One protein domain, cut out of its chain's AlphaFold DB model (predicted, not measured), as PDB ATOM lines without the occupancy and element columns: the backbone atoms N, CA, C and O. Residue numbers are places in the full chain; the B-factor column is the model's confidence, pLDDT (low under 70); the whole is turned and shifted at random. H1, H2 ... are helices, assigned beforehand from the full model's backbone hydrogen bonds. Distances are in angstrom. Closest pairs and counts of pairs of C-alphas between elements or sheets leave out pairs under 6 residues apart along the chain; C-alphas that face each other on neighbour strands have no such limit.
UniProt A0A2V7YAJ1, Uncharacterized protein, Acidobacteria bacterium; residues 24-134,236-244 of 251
ATOM      1  N   LYS A  24    -142.018  23.389 106.913       60.31
ATOM      2  CA  LYS A  24    -143.488  23.429 106.910       60.31
ATOM      3  C   LYS A  24    -144.011  24.815 106.532       60.31
ATOM      4  O   LYS A  24    -144.898  24.888 105.690       60.31
ATOM      5  N   ALA A  25    -143.460  25.896 107.085       60.16
ATOM      6  CA  ALA A  25    -143.872  27.263 106.763       60.16
ATOM      7  C   ALA A  25    -143.662  27.611 105.277       60.16
ATOM      8  O   ALA A  25    -144.549  28.190 104.650       60.16
ATOM      9  N   GLU A  26    -142.542  27.197 104.681       60.97
ATOM     10  CA  GLU A  26    -142.267  27.359 103.244       60.97
ATOM     11  C   GLU A  26    -143.228  26.526 102.376       60.97
ATOM     12  O   GLU A  26    -143.751  27.014 101.376       60.97
ATOM     13  N   GLN A  27    -143.558  25.292 102.780       61.06
ATOM     14  CA  GLN A  27    -144.572  24.486 102.084       61.06
ATOM     15  C   GLN A  27    -145.982  25.080 102.183       61.06
ATOM     16  O   GLN A  27    -146.743  25.006 101.216       61.06
ATOM     17  N   PHE A  28    -146.344  25.646 103.336       62.81
ATOM     18  CA  PHE A  28    -147.635  26.305 103.531       62.81
ATOM     19  C   PHE A  28    -147.747  27.562 102.666       62.81
ATOM     20  O   PHE A  28    -148.709  27.685 101.915       62.81
ATOM     21  N   THR A  29    -146.737  28.431 102.689       68.38
ATOM     22  CA  THR A  29    -146.714  29.669 101.890       68.38
ATOM     23  C   THR A  29    -146.691  29.403 100.383       68.38
ATOM     24  O   THR A  29    -147.455  30.019  99.643       68.38
ATOM     25  N   ALA A  30    -145.903  28.432  99.906       70.44
ATOM     26  CA  ALA A  30    -145.887  28.058  98.488       70.44
ATOM     27  C   ALA A  30    -147.237  27.487  98.013       70.44
ATOM     28  O   ALA A  30    -147.692  27.777  96.904       70.44
ATOM     29  N   ARG A  31    -147.910  26.687  98.851       69.81
ATOM     30  CA  ARG A  31    -149.255  26.174  98.545       69.81
ATOM     31  C   ARG A  31    -150.314  27.266  98.587       69.81
ATOM     32  O   ARG A  31    -151.208  27.248  97.750       69.81
ATOM     33  N   GLU A  32    -150.218  28.200  99.524       75.12
ATOM     34  CA  GLU A  32    -151.141  29.328  99.627       75.12
ATOM     35  C   GLU A  32    -151.038  30.238  98.398       75.12
ATOM     36  O   GLU A  32    -152.061  30.512  97.773       75.12
ATOM     37  N   SER A  33    -149.816  30.557  97.953       83.31
ATOM     38  CA  SER A  33    -149.575  31.261  96.683       83.31
ATOM     39  C   SER A  33    -150.187  30.514  95.498       83.31
ATOM     40  O   SER A  33    -150.861  31.112  94.665       83.31
ATOM     41  N   ARG A  34    -150.016  29.186  95.435       86.00
ATOM     42  CA  ARG A  34    -150.596  28.370  94.359       86.00
ATOM     43  C   ARG A  34    -152.123  28.406  94.367       86.00
ATOM     44  O   ARG A  34    -152.732  28.507  93.306       86.00
ATOM     45  N   ILE A  35    -152.751  28.309  95.539       86.19
ATOM     46  CA  ILE A  35    -154.208  28.429  95.669       86.19
ATOM     47  C   ILE A  35    -154.653  29.820  95.218       86.19
ATOM     48  O   ILE A  35    -155.631  29.928  94.488       86.19
ATOM     49  N   GLU A  36    -153.939  30.875  95.606       89.19
ATOM     50  CA  GLU A  36    -154.256  32.239  95.193       89.19
ATOM     51  C   GLU A  36    -154.180  32.410  93.669       89.19
ATOM     52  O   GLU A  36    -155.105  32.957  93.071       89.19
ATOM     53  N   ASP A  37    -153.143  31.879  93.020       92.75
ATOM     54  CA  ASP A  37    -152.995  31.933  91.562       92.75
ATOM     55  C   ASP A  37    -154.099  31.154  90.839       92.75
ATOM     56  O   ASP A  37    -154.661  31.625  89.846       92.75
ATOM     57  N   LEU A  38    -154.476  29.984  91.364       92.50
ATOM     58  CA  LEU A  38    -155.603  29.203  90.850       92.50
ATOM     59  C   LEU A  38    -156.925  29.958  91.008       92.50
ATOM     60  O   LEU A  38    -157.722  30.000  90.070       92.50
ATOM     61  N   ARG A  39    -157.146  30.607  92.156       90.25
ATOM     62  CA  ARG A  39    -158.333  31.439  92.397       90.25
ATOM     63  C   ARG A  39    -158.361  32.645  91.465       90.25
ATOM     64  O   ARG A  39    -159.406  32.922  90.887       90.25
ATOM     65  N   LYS A  40    -157.228  33.320  91.245       92.88
ATOM     66  CA  LYS A  40    -157.107  34.407  90.257       92.88
ATOM     67  C   LYS A  40    -157.465  33.918  88.856       92.88
ATOM     68  O   LYS A  40    -158.264  34.560  88.180       92.88
ATOM     69  N   LYS A  41    -156.941  32.761  88.440       93.75
ATOM     70  CA  LYS A  41    -157.266  32.146  87.144       93.75
ATOM     71  C   LYS A  41    -158.757  31.812  87.025       93.75
ATOM     72  O   LYS A  41    -159.360  32.112  86.001       93.75
ATOM     73  N   ALA A  42    -159.353  31.222  88.060       92.19
ATOM     74  CA  ALA A  42    -160.779  30.901  88.093       92.19
ATOM     75  C   ALA A  42    -161.658  32.165  88.029       92.19
ATOM     76  O   ALA A  42    -162.600  32.233  87.244       92.19
ATOM     77  N   ASN A  43    -161.317  33.192  88.811       93.62
ATOM     78  CA  ASN A  43    -162.082  34.436  88.926       93.62
ATOM     79  C   ASN A  43    -161.855  35.413  87.763       93.62
ATOM     80  O   ASN A  43    -162.593  36.386  87.636       93.62
ATOM     81  N   ALA A  44    -160.894  35.144  86.877       94.25
ATOM     82  CA  ALA A  44    -160.787  35.842  85.597       94.25
ATOM     83  C   ALA A  44    -161.968  35.527  84.655       94.25
ATOM     84  O   ALA A  44    -162.189  36.246  83.682       94.25
ATOM     85  N   VAL A  45    -162.733  34.464  84.934       91.00
ATOM     86  CA  VAL A  45    -163.948  34.120  84.195       91.00
ATOM     87  C   VAL A  45    -165.113  34.968  84.720       91.00
ATOM     88  O   VAL A  45    -165.525  34.787  85.868       91.00
ATOM     89  N   PRO A  46    -165.689  35.874  83.909       90.81
ATOM     90  CA  PRO A  46    -166.794  36.701  84.363       90.81
ATOM     91  C   PRO A  46    -168.041  35.848  84.600       90.81
ATOM     92  O   PRO A  46    -168.423  35.009  83.777       90.81
ATOM     93  N   PHE A  47    -168.714  36.108  85.715       94.31
ATOM     94  CA  PHE A  47    -169.992  35.497  86.035       94.31
ATOM     95  C   PHE A  47    -170.972  36.545  86.544       94.31
ATOM     96  O   PHE A  47    -170.631  37.417  87.338       94.31
ATOM     97  N   THR A  48    -172.217  36.431  86.096       93.44
ATOM     98  CA  THR A  48    -173.333  37.206  86.628       93.44
ATOM     99  C   THR A  48    -174.476  36.233  86.891       93.44
ATOM    100  O   THR A  48    -174.868  35.515  85.961       93.44
ATOM    101  N   PRO A  49    -175.000  36.173  88.130       90.38
ATOM    102  CA  PRO A  49    -176.166  35.365  88.447       90.38
ATOM    103  C   PRO A  49    -177.341  35.693  87.510       90.38
ATOM    104  O   PRO A  49    -177.660  36.870  87.327       90.38
ATOM    105  N   PRO A  50    -178.002  34.686  86.914       90.38
ATOM    106  CA  PRO A  50    -179.239  34.898  86.171       90.38
ATOM    107  C   PRO A  50    -180.314  35.521  87.069       90.38
ATOM    108  O   PRO A  50    -180.569  35.021  88.164       90.38
ATOM    109  N   ALA A  51    -180.959  36.594  86.601       86.88
ATOM    110  CA  ALA A  51    -181.999  37.296  87.362       86.88
ATOM    111  C   ALA A  51    -183.236  36.419  87.635       86.88
ATOM    112  O   ALA A  51    -183.922  36.600  88.634       86.88
ATOM    113  N   ASP A  52    -183.496  35.453  86.756       85.75
ATOM    114  CA  ASP A  52    -184.564  34.461  86.881       85.75
ATOM    115  C   ASP A  52    -184.178  33.258  87.763       85.75
ATOM    116  O   ASP A  52    -185.005  32.384  88.012       85.75
ATOM    117  N   GLY A  53    -182.925  33.185  88.229       85.38
ATOM    118  CA  GLY A  53    -182.404  32.073  89.021       85.38
ATOM    119  C   GLY A  53    -182.289  30.745  88.261       85.38
ATOM    120  O   GLY A  53    -182.035  29.714  88.889       85.38
ATOM    121  N   VAL A  54    -182.470  30.725  86.935       92.25
ATOM    122  CA  VAL A  54    -182.459  29.483  86.150       92.25
ATOM    123  C   VAL A  54    -181.031  28.968  85.973       92.25
ATOM    124  O   VAL A  54    -180.146  29.651  85.449       92.25
ATOM    125  N   ILE A  55    -180.801  27.715  86.366       92.25
ATOM    126  CA  ILE A  55    -179.531  27.026  86.151       92.25
ATOM    127  C   ILE A  55    -179.517  26.450  84.737       92.25
ATOM    128  O   ILE A  55    -180.334  25.605  84.378       92.25
ATOM    129  N   ARG A  56    -178.533  26.859  83.930       94.12
ATOM    130  CA  ARG A  56    -178.276  26.207  82.639       94.12
ATOM    131  C   ARG A  56    -177.622  24.847  82.870       94.12
ATOM    132  O   ARG A  56    -176.658  24.755  83.626       94.12
ATOM    133  N   GLU A  57    -178.071  23.827  82.147       94.56
ATOM    134  CA  GLU A  57    -177.573  22.449  82.264       94.56
ATOM    135  C   GLU A  57    -176.044  22.343  82.169       94.56
ATOM    136  O   GLU A  57    -175.415  21.739  83.032       94.56
ATOM    137  N   VAL A  58    -175.429  23.026  81.199       95.12
ATOM    138  CA  VAL A  58    -173.964  23.058  81.043       95.12
ATOM    139  C   VAL A  58    -173.233  23.562  82.297       95.12
ATOM    140  O   VAL A  58    -172.160  23.060  82.629       95.12
ATOM    141  N   ARG A  59    -173.814  24.527  83.025       94.56
ATOM    142  CA  ARG A  59    -173.235  25.052  84.271       94.56
ATOM    143  C   ARG A  59    -173.405  24.054  85.413       94.56
ATOM    144  O   ARG A  59    -172.463  23.855  86.175       94.56
ATOM    145  N   LEU A  60    -174.558  23.380  85.496       94.25
ATOM    146  CA  LEU A  60    -174.778  22.324  86.487       94.25
ATOM    147  C   LEU A  60    -173.804  21.159  86.293       94.25
ATOM    148  O   LEU A  60    -173.192  20.722  87.260       94.25
ATOM    149  N   VAL A  61    -173.627  20.676  85.061       95.50
ATOM    150  CA  VAL A  61    -172.689  19.579  84.769       95.50
ATOM    151  C   VAL A  61    -171.271  19.970  85.172       95.50
ATOM    152  O   VAL A  61    -170.612  19.226  85.895       95.50
ATOM    153  N   LYS A  62    -170.837  21.184  84.809       95.31
ATOM    154  CA  LYS A  62    -169.536  21.718  85.223       95.31
ATOM    155  C   LYS A  62    -169.398  21.772  86.751       95.31
ATOM    156  O   LYS A  62    -168.371  21.367  87.288       95.31
ATOM    157  N   PHE A  63    -170.431  22.228  87.459       94.06
ATOM    158  CA  PHE A  63    -170.457  22.242  88.925       94.06
ATOM    159  C   PHE A  63    -170.341  20.835  89.513       94.06
ATOM    160  O   PHE A  63    -169.551  20.614  90.429       94.06
ATOM    161  N   LEU A  64    -171.077  19.867  88.967       93.38
ATOM    162  CA  LEU A  64    -170.984  18.474  89.390       93.38
ATOM    163  C   LEU A  64    -169.580  17.916  89.156       93.38
ATOM    164  O   LEU A  64    -169.086  17.178  90.002       93.38
ATOM    165  N   ASP A  65    -168.902  18.295  88.074       94.88
ATOM    166  CA  ASP A  65    -167.521  17.877  87.822       94.88
ATOM    167  C   ASP A  65    -166.521  18.503  88.805       94.88
ATOM    168  O   ASP A  65    -165.617  17.804  89.274       94.88
ATOM    169  N   VAL A  66    -166.722  19.762  89.216       92.75
ATOM    170  CA  VAL A  66    -165.976  20.357  90.342       92.75
ATOM    171  C   VAL A  66    -166.216  19.539  91.615       92.75
ATOM    172  O   VAL A  66    -165.261  19.099  92.259       92.75
ATOM    173  N   ARG A  67    -167.483  19.274  91.962       89.75
ATOM    174  CA  ARG A  67    -167.849  18.516  93.169       89.75
ATOM    175  C   ARG A  67    -167.302  17.090  93.151       89.75
ATOM    176  O   ARG A  67    -166.838  16.626  94.185       89.75
ATOM    177  N   LYS A  68    -167.276  16.413  91.999       91.25
ATOM    178  CA  LYS A  68    -166.670  15.078  91.835       91.25
ATOM    179  C   LYS A  68    -165.182  15.077  92.186       91.25
ATOM    180  O   LYS A  68    -164.731  14.165  92.875       91.25
ATOM    181  N   ARG A  69    -164.425  16.088  91.741       90.94
ATOM    182  CA  ARG A  69    -162.985  16.207  92.039       90.94
ATOM    183  C   ARG A  69    -162.732  16.447  93.527       90.94
ATOM    184  O   ARG A  69    -161.864  15.804  94.103       90.94
ATOM    185  N   VAL A  70    -163.533  17.302  94.164       87.56
ATOM    186  CA  VAL A  70    -163.454  17.519  95.620       87.56
ATOM    187  C   VAL A  70    -163.879  16.261  96.388       87.56
ATOM    188  O   VAL A  70    -163.218  15.857  97.341       87.56
ATOM    189  N   PHE A  71    -164.930  15.576  95.935       87.38
ATOM    190  CA  PHE A  71    -165.402  14.329  96.532       87.38
ATOM    191  C   PHE A  71    -164.366  13.198  96.438       87.38
ATOM    192  O   PHE A  71    -164.309  12.350  97.323       87.38
ATOM    193  N   ALA A  72    -163.503  13.190  95.419       89.88
ATOM    194  CA  ALA A  72    -162.401  12.232  95.340       89.88
ATOM    195  C   ALA A  72    -161.422  12.373  96.522       89.88
ATOM    196  O   ALA A  72    -160.937  11.360  97.022       89.88
ATOM    197  N   VAL A  73    -161.197  13.596  97.022       87.44
ATOM    198  CA  VAL A  73    -160.413  13.833  98.247       87.44
ATOM    199  C   VAL A  73    -161.132  13.244  99.460       87.44
ATOM    200  O   VAL A  73    -160.514  12.543 100.255       87.44
ATOM    201  N   TYR A  74    -162.449  13.445  99.576       83.31
ATOM    202  CA  TYR A  74    -163.242  12.817 100.641       83.31
ATOM    203  C   TYR A  74    -163.125  11.288 100.606       83.31
ATOM    204  O   TYR A  74    -162.821  10.675 101.624       83.31
ATOM    205  N   VAL A  75    -163.315  10.664  99.439       86.94
ATOM    206  CA  VAL A  75    -163.221   9.201  99.290       86.94
ATOM    207  C   VAL A  75    -161.834   8.699  99.675       86.94
ATOM    208  O   VAL A  75    -161.729   7.710 100.396       86.94
ATOM    209  N   LYS A  76    -160.780   9.399  99.246       89.31
ATOM    210  CA  LYS A  76    -159.389   9.076  99.580       89.31
ATOM    211  C   LYS A  76    -159.132   9.084 101.092       89.31
ATOM    212  O   LYS A  76    -158.351   8.266 101.567       89.31
ATOM    213  N   HIS A  77    -159.786   9.977 101.834       87.25
ATOM    214  CA  HIS A  77    -159.595  10.149 103.278       87.25
ATOM    215  C   HIS A  77    -160.763   9.625 104.126       87.25
ATOM    216  O   HIS A  77    -160.833   9.918 105.320       87.25
ATOM    217  N   LYS A  78    -161.680   8.837 103.548       83.38
ATOM    218  CA  LYS A  78    -162.916   8.410 104.216       83.38
ATOM    219  C   LYS A  78    -162.652   7.701 105.545       83.38
ATOM    220  O   LYS A  78    -163.263   8.057 106.547       83.38
ATOM    221  N   ASP A  79    -161.728   6.746 105.565       83.19
ATOM    222  CA  ASP A  79    -161.432   5.963 106.769       83.19
ATOM    223  C   ASP A  79    -160.769   6.818 107.859       83.19
ATOM    224  O   ASP A  79    -161.088   6.693 109.041       83.19
ATOM    225  N   GLU A  80    -159.885   7.739 107.459       81.31
ATOM    226  CA  GLU A  80    -159.247   8.703 108.363       81.31
ATOM    227  C   GLU A  80    -160.293   9.640 108.981       81.31
ATOM    228  O   GLU A  80    -160.277   9.904 110.183       81.31
ATOM    229  N   MET A  81    -161.264  10.080 108.187       75.56
ATOM    230  CA  MET A  81    -162.365  10.915 108.651       75.56
ATOM    231  C   MET A  81    -163.359  10.170 109.547       75.56
ATOM    232  O   MET A  81    -163.794  10.704 110.571       75.56
ATOM    233  N   ASP A  82    -163.697   8.928 109.205       78.81
ATOM    234  CA  ASP A  82    -164.540   8.067 110.033       78.81
ATOM    235  C   ASP A  82    -163.843   7.785 111.382       78.81
ATOM    236  O   ASP A  82    -164.504   7.722 112.419       78.81
ATOM    237  N   ALA A  83    -162.507   7.708 111.413       79.62
ATOM    238  CA  ALA A  83    -161.734   7.634 112.652       79.62
ATOM    239  C   ALA A  83    -161.717   8.961 113.435       79.62
ATOM    240  O   ALA A  83    -161.877   8.942 114.654       79.62
ATOM    241  N   ILE A  84    -161.565  10.107 112.758       71.44
ATOM    242  CA  ILE A  84    -161.606  11.451 113.365       71.44
ATOM    243  C   ILE A  84    -162.959  11.712 114.040       71.44
ATOM    244  O   ILE A  84    -162.997  12.179 115.174       71.44
ATOM    245  N   SER A  85    -164.066  11.374 113.373       69.31
ATOM    246  CA  SER A  85    -165.428  11.601 113.884       69.31
ATOM    247  C   SER A  85    -165.781  10.773 115.126       69.31
ATOM    248  O   SER A  85    -166.647  11.177 115.900       69.31
ATOM    249  N   LYS A  86    -165.110   9.632 115.330       75.38
ATOM    250  CA  LYS A  86    -165.303   8.747 116.491       75.38
ATOM    251  C   LYS A  86    -164.432   9.120 117.692       75.38
ATOM    252  O   LYS A  86    -164.670   8.606 118.782       75.38
ATOM    253  N   LYS A  87    -163.418   9.968 117.508       71.06
ATOM    254  CA  LYS A  87    -162.530  10.435 118.580       71.06
ATOM    255  C   LYS A  87    -163.103  11.684 119.253       71.06
ATOM    256  O   LYS A  87    -163.801  12.476 118.623       71.06
ATOM    257  N   GLU A  88    -162.797  11.878 120.536       64.44
ATOM    258  CA  GLU A  88    -163.223  13.079 121.261       64.44
ATOM    259  C   GLU A  88    -162.648  14.360 120.633       64.44
ATOM    260  O   GLU A  88    -161.493  14.419 120.195       64.44
ATOM    261  N   LYS A  89    -163.475  15.412 120.607       57.66
ATOM    262  CA  LYS A  89    -163.113  16.745 120.115       57.66
ATOM    263  C   LYS A  89    -162.052  17.360 121.036       57.66
ATOM    264  O   LYS A  89    -162.396  17.982 122.033       57.66
ATOM    265  N   GLY A  90    -160.774  17.199 120.704       55.56
ATOM    266  CA  GLY A  90    -159.680  17.806 121.473       55.56
ATOM    267  C   GLY A  90    -158.299  17.196 121.253       55.56
ATOM    268  O   GLY A  90    -157.303  17.829 121.593       55.56
ATOM    269  N   ASP A  91    -158.212  16.006 120.652       67.38
ATOM    270  CA  ASP A  91    -156.922  15.388 120.337       67.38
ATOM    271  C   ASP A  91    -156.187  16.174 119.228       67.38
ATOM    272  O   ASP A  91    -156.686  16.345 118.111       67.38
ATOM    273  N   LEU A  92    -154.981  16.659 119.535       60.88
ATOM    274  CA  LEU A  92    -154.100  17.411 118.631       60.88
ATOM    275  C   LEU A  92    -153.792  16.642 117.333       60.88
ATOM    276  O   LEU A  92    -153.688  17.249 116.263       60.88
ATOM    277  N   SER A  93    -153.695  15.311 117.403       65.25
ATOM    278  CA  SER A  93    -153.510  14.455 116.222       65.25
ATOM    279  C   SER A  93    -154.732  14.516 115.293       65.25
ATOM    280  O   SER A  93    -154.616  14.736 114.090       65.25
ATOM    281  N   THR A  94    -155.930  14.469 115.876       67.00
ATOM    282  CA  THR A  94    -157.215  14.594 115.169       67.00
ATOM    283  C   THR A  94    -157.384  15.978 114.524       67.00
ATOM    284  O   THR A  94    -157.851  16.083 113.388       67.00
ATOM    285  N   ILE A  95    -156.944  17.047 115.201       64.25
ATOM    286  CA  ILE A  95    -156.977  18.423 114.673       64.25
ATOM    287  C   ILE A  95    -156.025  18.581 113.477       64.25
ATOM    288  O   ILE A  95    -156.397  19.165 112.459       64.25
ATOM    289  N   THR A  96    -154.801  18.058 113.571       72.00
ATOM    290  CA  THR A  96    -153.795  18.206 112.505       72.00
ATOM    291  C   THR A  96    -154.130  17.393 111.253       72.00
ATOM    292  O   THR A  96    -154.019  17.934 110.150       72.00
ATOM    293  N   SER A  97    -154.627  16.158 111.398       73.19
ATOM    294  CA  SER A  97    -155.157  15.366 110.276       73.19
ATOM    295  C   SER A  97    -156.353  16.051 109.603       73.19
ATOM    296  O   SER A  97    -156.368  16.208 108.381       73.19
ATOM    297  N   GLY A  98    -157.315  16.561 110.384       73.38
ATOM    298  CA  GLY A  98    -158.470  17.290 109.846       73.38
ATOM    299  C   GLY A  98    -158.080  18.537 109.039       73.38
ATOM    300  O   GLY A  98    -158.631  18.779 107.964       73.38
ATOM    301  N   LEU A  99    -157.080  19.297 109.503       76.69
ATOM    302  CA  LEU A  99    -156.537  20.449 108.771       76.69
ATOM    303  C   LEU A  99    -155.834  20.044 107.466       76.69
ATOM    304  O   LEU A  99    -155.930  20.763 106.470       76.69
ATOM    305  N   GLY A 100    -155.139  18.903 107.451       80.25
ATOM    306  CA  GLY A 100    -154.499  18.361 106.250       80.25
ATOM    307  C   GLY A 100    -155.511  18.034 105.153       80.25
ATOM    308  O   GLY A 100    -155.374  18.525 104.029       80.25
ATOM    309  N   ILE A 101    -156.560  17.287 105.506       82.19
ATOM    310  CA  ILE A 101    -157.644  16.895 104.591       82.19
ATOM    311  C   ILE A 101    -158.377  18.133 104.061       82.19
ATOM    312  O   ILE A 101    -158.607  18.256 102.858       82.19
ATOM    313  N   LEU A 102    -158.685  19.098 104.937       77.94
ATOM    314  CA  LEU A 102    -159.350  20.342 104.546       77.94
ATOM    315  C   LEU A 102    -158.518  21.149 103.540       77.94
ATOM    316  O   LEU A 102    -159.058  21.699 102.581       77.94
ATOM    317  N   ASN A 103    -157.201  21.221 103.736       82.00
ATOM    318  CA  ASN A 103    -156.314  21.922 102.811       82.00
ATOM    319  C   ASN A 103    -156.213  21.215 101.455       82.00
ATOM    320  O   ASN A 103    -156.181  21.888 100.423       82.00
ATOM    321  N   GLU A 104    -156.199  19.879 101.433       85.81
ATOM    322  CA  GLU A 104    -156.247  19.116 100.183       85.81
ATOM    323  C   GLU A 104    -157.571  19.355  99.445       85.81
ATOM    324  O   GLU A 104    -157.557  19.665  98.256       85.81
ATOM    325  N   ALA A 105    -158.703  19.347 100.155       85.19
ATOM    326  CA  ALA A 105    -160.011  19.652  99.579       85.19
ATOM    327  C   ALA A 105    -160.090  21.089  99.025       85.19
ATOM    328  O   ALA A 105    -160.589  21.299  97.917       85.19
ATOM    329  N   ARG A 106    -159.551  22.082  99.748       84.19
ATOM    330  CA  ARG A 106    -159.458  23.480  99.279       84.19
ATOM    331  C   ARG A 106    -158.595  23.610  98.028       84.19
ATOM    332  O   ARG A 106    -158.980  24.315  97.099       84.19
ATOM    333  N   THR A 107    -157.461  22.913  97.994       88.12
ATOM    334  CA  THR A 107    -156.568  22.898  96.827       88.12
ATOM    335  C   THR A 107    -157.269  22.259  95.631       88.12
ATOM    336  O   THR A 107    -157.338  22.879  94.576       88.12
ATOM    337  N   ALA A 108    -157.878  21.083  95.814       89.56
ATOM    338  CA  ALA A 108    -158.614  20.383  94.765       89.56
ATOM    339  C   ALA A 108    -159.792  21.211  94.231       89.56
ATOM    340  O   ALA A 108    -160.046  21.213  93.029       89.56
ATOM    341  N   ARG A 109    -160.491  21.959  95.099       90.19
ATOM    342  CA  ARG A 109    -161.529  22.910  94.681       90.19
ATOM    343  C   ARG A 109    -160.933  24.026  93.825       90.19
ATOM    344  O   ARG A 109    -161.447  24.267  92.740       90.19
ATOM    345  N   ALA A 110    -159.867  24.687  94.279       90.12
ATOM    346  CA  ALA A 110    -159.231  25.770  93.524       90.12
ATOM    347  C   ALA A 110    -158.711  25.289  92.157       90.12
ATOM    348  O   ALA A 110    -158.948  25.945  91.145       90.12
ATOM    349  N   GLU A 111    -158.076  24.114  92.107       93.44
ATOM    350  CA  GLU A 111    -157.632  23.469  90.866       93.44
ATOM    351  C   GLU A 111    -158.816  23.158  89.944       93.44
ATOM    352  O   GLU A 111    -158.805  23.534  88.776       93.44
ATOM    353  N   ALA A 112    -159.873  22.531  90.465       94.31
ATOM    354  CA  ALA A 112    -161.054  22.185  89.680       94.31
ATOM    355  C   ALA A 112    -161.761  23.417  89.102       94.31
ATOM    356  O   ALA A 112    -162.155  23.401  87.937       94.31
ATOM    357  N   LEU A 113    -161.902  24.482  89.894       94.56
ATOM    358  CA  LEU A 113    -162.481  25.750  89.450       94.56
ATOM    359  C   LEU A 113    -161.639  26.390  88.340       94.56
ATOM    360  O   LEU A 113    -162.178  26.800  87.311       94.56
ATOM    361  N   ALA A 114    -160.316  26.410  88.511       95.06
ATOM    362  CA  ALA A 114    -159.391  26.961  87.527       95.06
ATOM    363  C   ALA A 114    -159.352  26.147  86.221       95.06
ATOM    364  O   ALA A 114    -159.298  26.728  85.136       95.06
ATOM    365  N   ASP A 115    -159.389  24.818  86.306       96.75
ATOM    366  CA  ASP A 115    -159.374  23.915  85.149       96.75
ATOM    367  C   ASP A 115    -160.679  23.974  84.361       96.75
ATOM    368  O   ASP A 115    -160.678  24.000  83.132       96.75
ATOM    369  N   LEU A 116    -161.808  24.003  85.070       95.88
ATOM    370  CA  LEU A 116    -163.132  24.014  84.457       95.88
ATOM    371  C   LEU A 116    -163.597  25.428  84.097       95.88
ATOM    372  O   LEU A 116    -164.693  25.591  83.551       95.88
ATOM    373  N   SER A 117    -162.768  26.447  84.347       95.19
ATOM    374  CA  SER A 117    -163.100  27.850  84.088       95.19
ATOM    375  C   SER A 117    -164.442  28.213  84.736       95.19
ATOM    376  O   SER A 117    -165.396  28.589  84.051       95.19
ATOM    377  N   MET A 118    -164.546  27.970  86.042       94.56
ATOM    378  CA  MET A 118    -165.686  28.335  86.880       94.56
ATOM    379  C   MET A 118    -165.187  29.303  87.944       94.56
ATOM    380  O   MET A 118    -164.324  28.936  88.738       94.56
ATOM    381  N   SER A 119    -165.730  30.516  87.972       94.50
ATOM    382  CA  SER A 119    -165.408  31.465  89.035       94.50
ATOM    383  C   SER A 119    -165.998  31.019  90.371       94.50
ATOM    384  O   SER A 119    -166.934  30.214  90.436       94.50
ATOM    385  N   GLU A 120    -165.468  31.558  91.463       89.19
ATOM    386  CA  GLU A 120    -166.012  31.280  92.791       89.19
ATOM    387  C   GLU A 120    -167.448  31.782  92.942       89.19
ATOM    388  O   GLU A 120    -168.258  31.106  93.573       89.19
ATOM    389  N   ASP A 121    -167.784  32.907  92.309       91.69
ATOM    390  CA  ASP A 121    -169.143  33.447  92.302       91.69
ATOM    391  C   ASP A 121    -170.118  32.515  91.577       91.69
ATOM    392  O   ASP A 121    -171.218  32.265  92.074       91.69
ATOM    393  N   GLU A 122    -169.705  31.944  90.438       94.19
ATOM    394  CA  GLU A 122    -170.499  30.934  89.734       94.19
ATOM    395  C   GLU A 122    -170.710  29.695  90.605       94.19
ATOM    396  O   GLU A 122    -171.838  29.218  90.743       94.19
ATOM    397  N   TYR A 123    -169.640  29.192  91.222       91.50
ATOM    398  CA  TYR A 123    -169.719  28.031  92.101       91.50
ATOM    399  C   TYR A 123    -170.655  28.285  93.288       91.50
ATOM    400  O   TYR A 123    -171.542  27.476  93.551       91.50
ATOM    401  N   ASN A 124    -170.496  29.409  93.990       86.19
ATOM    402  CA  ASN A 124    -171.294  29.739  95.172       86.19
ATOM    403  C   ASN A 124    -172.774  29.942  94.813       86.19
ATOM    404  O   ASN A 124    -173.652  29.474  95.539       86.19
ATOM    405  N   PHE A 125    -173.059  30.568  93.664       89.06
ATOM    406  CA  PHE A 125    -174.418  30.652  93.133       89.06
ATOM    407  C   PHE A 125    -175.017  29.259  92.902       89.06
ATOM    408  O   PHE A 125    -176.141  28.996  93.333       89.06
ATOM    409  N   LEU A 126    -174.272  28.350  92.263       88.81
ATOM    410  CA  LEU A 126    -174.745  26.992  91.977       88.81
ATOM    411  C   LEU A 126    -174.936  26.162  93.250       88.81
ATOM    412  O   LEU A 126    -175.943  25.466  93.343       88.81
ATOM    413  N   VAL A 127    -174.059  26.289  94.254       83.88
ATOM    414  CA  VAL A 127    -174.274  25.694  95.587       83.88
ATOM    415  C   VAL A 127    -175.618  26.151  96.150       83.88
ATOM    416  O   VAL A 127    -176.462  25.314  96.472       83.88
ATOM    417  N   GLY A 128    -175.853  27.465  96.205       78.62
ATOM    418  CA  GLY A 128    -177.100  28.025  96.726       78.62
ATOM    419  C   GLY A 128    -178.333  27.515  95.979       78.62
ATOM    420  O   GLY A 128    -179.296  27.069  96.602       78.62
ATOM    421  N   GLN A 129    -178.300  27.510  94.643       85.06
ATOM    422  CA  GLN A 129    -179.428  27.044  93.835       85.06
ATOM    423  C   GLN A 129    -179.678  25.537  93.957       85.06
ATOM    424  O   GLN A 129    -180.837  25.124  93.976       85.06
ATOM    425  N   VAL A 130    -178.634  24.712  94.061       83.44
ATOM    426  CA  VAL A 130    -178.775  23.259  94.240       83.44
ATOM    427  C   VAL A 130    -179.404  22.944  95.599       83.44
ATOM    428  O   VAL A 130    -180.383  22.200  95.641       83.44
ATOM    429  N   TYR A 131    -178.926  23.560  96.689       78.38
ATOM    430  CA  TYR A 131    -179.518  23.392  98.024       78.38
ATOM    431  C   TYR A 131    -180.965  23.896  98.084       78.38
ATOM    432  O   TYR A 131    -181.847  23.209  98.600       78.38
ATOM    433  N   LYS A 132    -181.234  25.068  97.500       80.12
ATOM    434  CA  LYS A 132    -182.582  25.642  97.431       80.12
ATOM    435  C   LYS A 132    -183.543  24.749  96.636       80.12
ATOM    436  O   LYS A 132    -184.656  24.488  97.085       80.12
ATOM    437  N   THR A 133    -183.108  24.240  95.480       79.69
ATOM    438  CA  THR A 133    -183.920  23.360  94.618       79.69
ATOM    439  C   THR A 133    -184.190  22.019  95.277       79.69
ATOM    440  O   THR A 133    -185.293  21.499  95.157       79.69
ATOM    441  N   MET A 134    -183.219  21.480  96.011       76.50
ATOM    442  CA  MET A 134    -183.407  20.267  96.793       76.50
ATOM    443  C   MET A 134    -184.495  20.444  97.849       76.50
ATOM    444  O   MET A 134    -185.435  19.654  97.888       76.50
ATOM    445  N   PRO A 236    -179.170  11.469  91.084       89.75
ATOM    446  CA  PRO A 236    -178.168  10.556  91.632       89.75
ATOM    447  C   PRO A 236    -176.812  11.235  91.851       89.75
ATOM    448  O   PRO A 236    -176.193  11.079  92.906       89.75
ATOM    449  N   GLU A 237    -176.349  12.018  90.880       88.44
ATOM    450  CA  GLU A 237    -175.084  12.741  90.940       88.44
ATOM    451  C   GLU A 237    -175.128  13.870  91.965       88.44
ATOM    452  O   GLU A 237    -174.166  14.049  92.709       88.44
ATOM    453  N   ILE A 238    -176.235  14.606  92.050       86.75
ATOM    454  CA  ILE A 238    -176.414  15.656  93.054       86.75
ATOM    455  C   ILE A 238    -176.422  15.037  94.456       86.75
ATOM    456  O   ILE A 238    -175.680  15.484  95.329       86.75
ATOM    457  N   LYS A 239    -177.166  13.949  94.681       84.44
ATOM    458  CA  LYS A 239    -177.159  13.230  95.965       84.44
ATOM    459  C   LYS A 239    -175.762  12.733  96.330       84.44
ATOM    460  O   LYS A 239    -175.327  12.874  97.470       84.44
ATOM    461  N   LYS A 240    -175.034  12.182  95.363       84.38
ATOM    462  CA  LYS A 240    -173.705  11.616  95.603       84.38
ATOM    463  C   LYS A 240    -172.632  12.680  95.829       84.38
ATOM    464  O   LYS A 240    -171.823  12.533  96.736       84.38
ATOM    465  N   TYR A 241    -172.606  13.725  95.007       82.19
ATOM    466  CA  TYR A 241    -171.491  14.673  94.941       82.19
ATOM    467  C   TYR A 241    -171.819  16.047  95.527       82.19
ATOM    468  O   TYR A 241    -170.912  16.764  95.932       82.19
ATOM    469  N   ALA A 242    -173.084  16.455  95.598       66.12
ATOM    470  CA  ALA A 242    -173.451  17.700  96.269       66.12
ATOM    471  C   ALA A 242    -173.690  17.493  97.772       66.12
ATOM    472  O   ALA A 242    -173.377  18.406  98.529       66.12
ATOM    473  N   MET A 243    -174.151  16.311  98.208       59.81
ATOM    474  CA  MET A 243    -174.629  16.103  99.587       59.81
ATOM    475  C   MET A 243    -173.771  15.217 100.496       59.81
ATOM    476  O   MET A 243    -173.742  15.433 101.705       59.81
ATOM    477  N   ALA A 244    -173.071  14.208  99.976       51.16
ATOM    478  CA  ALA A 244    -172.353  13.281 100.847       51.16
ATOM    479  C   ALA A 244    -171.040  13.896 101.376       51.16
ATOM    480  O   ALA A 244    -170.093  14.119 100.624       51.16
TER     481      ALA A 244
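This is residues 24 to 134 and 236 to 244 of the 251 residues of an uncharacterized protein of Acidobacteria bacterium (UniProt A0A2V7YAJ1). Three long helices stand in a rough row, with H4 in the middle, H2 on one side of it and H1 on the other; the first half of H1 splays away from H4. H5 crosses this row, from the end of H1 over to H2, while short H6 packs on H2 and H3 folds back into H4 at a turn whose residues 86 to 92 stick out. The printed part has 120 residues with six named helices, in the order H1 to H6, and no named strand; its class is all helix. It is only just compact, close to loose, with a radius of gyration of the C-alphas of 16.1 A and spans of 47 by 34 by 20 A.

H1, residues 24 to 43, touches H4, residues 92 to 116, with its residues 35 to 42 alone, at a shallow tilt of 31 degrees, the same way; the closest C-alphas, of Ala 42 and Ala 114, are 4.2 A apart. H2, residues 57 to 76, has a kink of 26 degrees near residue 70. It touches H4 at a shallow tilt of 29 degrees, opposite ways, closest at the C-alphas of Val 66 and Ala 112, 5.3 A. H1 and H2 are apart. H3, residues 78 to 86, forms a helical hairpin with H4; they only just touch, with 3 pairs of C-alphas within 8 A, closest at Ile 84 and Thr 94, 5.7 A. H5, residues 120 to 134, touches H1 about perpendicular, at 77 degrees, with the C-alphas of Asn 43 and Glu 120 closest, 6.4 A apart. H6, residues 236 to 243, touches H2 at a steep tilt of 65 degrees, closest at the C-alphas of Arg 67 and Tyr 241, 5.6 A. Every O i to N i+4 pair is within hydrogen-bond range in H1, H4 and H5; in H2 it is 15 of 16, in H3 4 of 5 and in H6 3 of 4.

H1 begins at C-alpha 24 (-143.488, 23.429, 106.910) and is 28.1 A long from first to last C-alpha. H2 is 28.4 A and H3 12.5 A. H4 is 36.0 A and ends at C-alpha 116 (-163.132, 24.014, 84.457). H5 is 21.0 A; H6, 10.3 A, ends at C-alpha 243 (-174.629, 16.103, 99.587).

The two C-alphas farthest apart, those of Asp 52 and Asp 91, are 47.4 A apart. The link from H1 to H2, residues 44 to 56, is long. Residues 135 to 235 are not printed, and C-alphas 134 and 236 are 12.2 A apart across the cut. The mean pLDDT of the printed part is 83.4; it is under 70 in 19 residues, namely 24 to 29, 31, 85, 88 to 95 and 242 to 244.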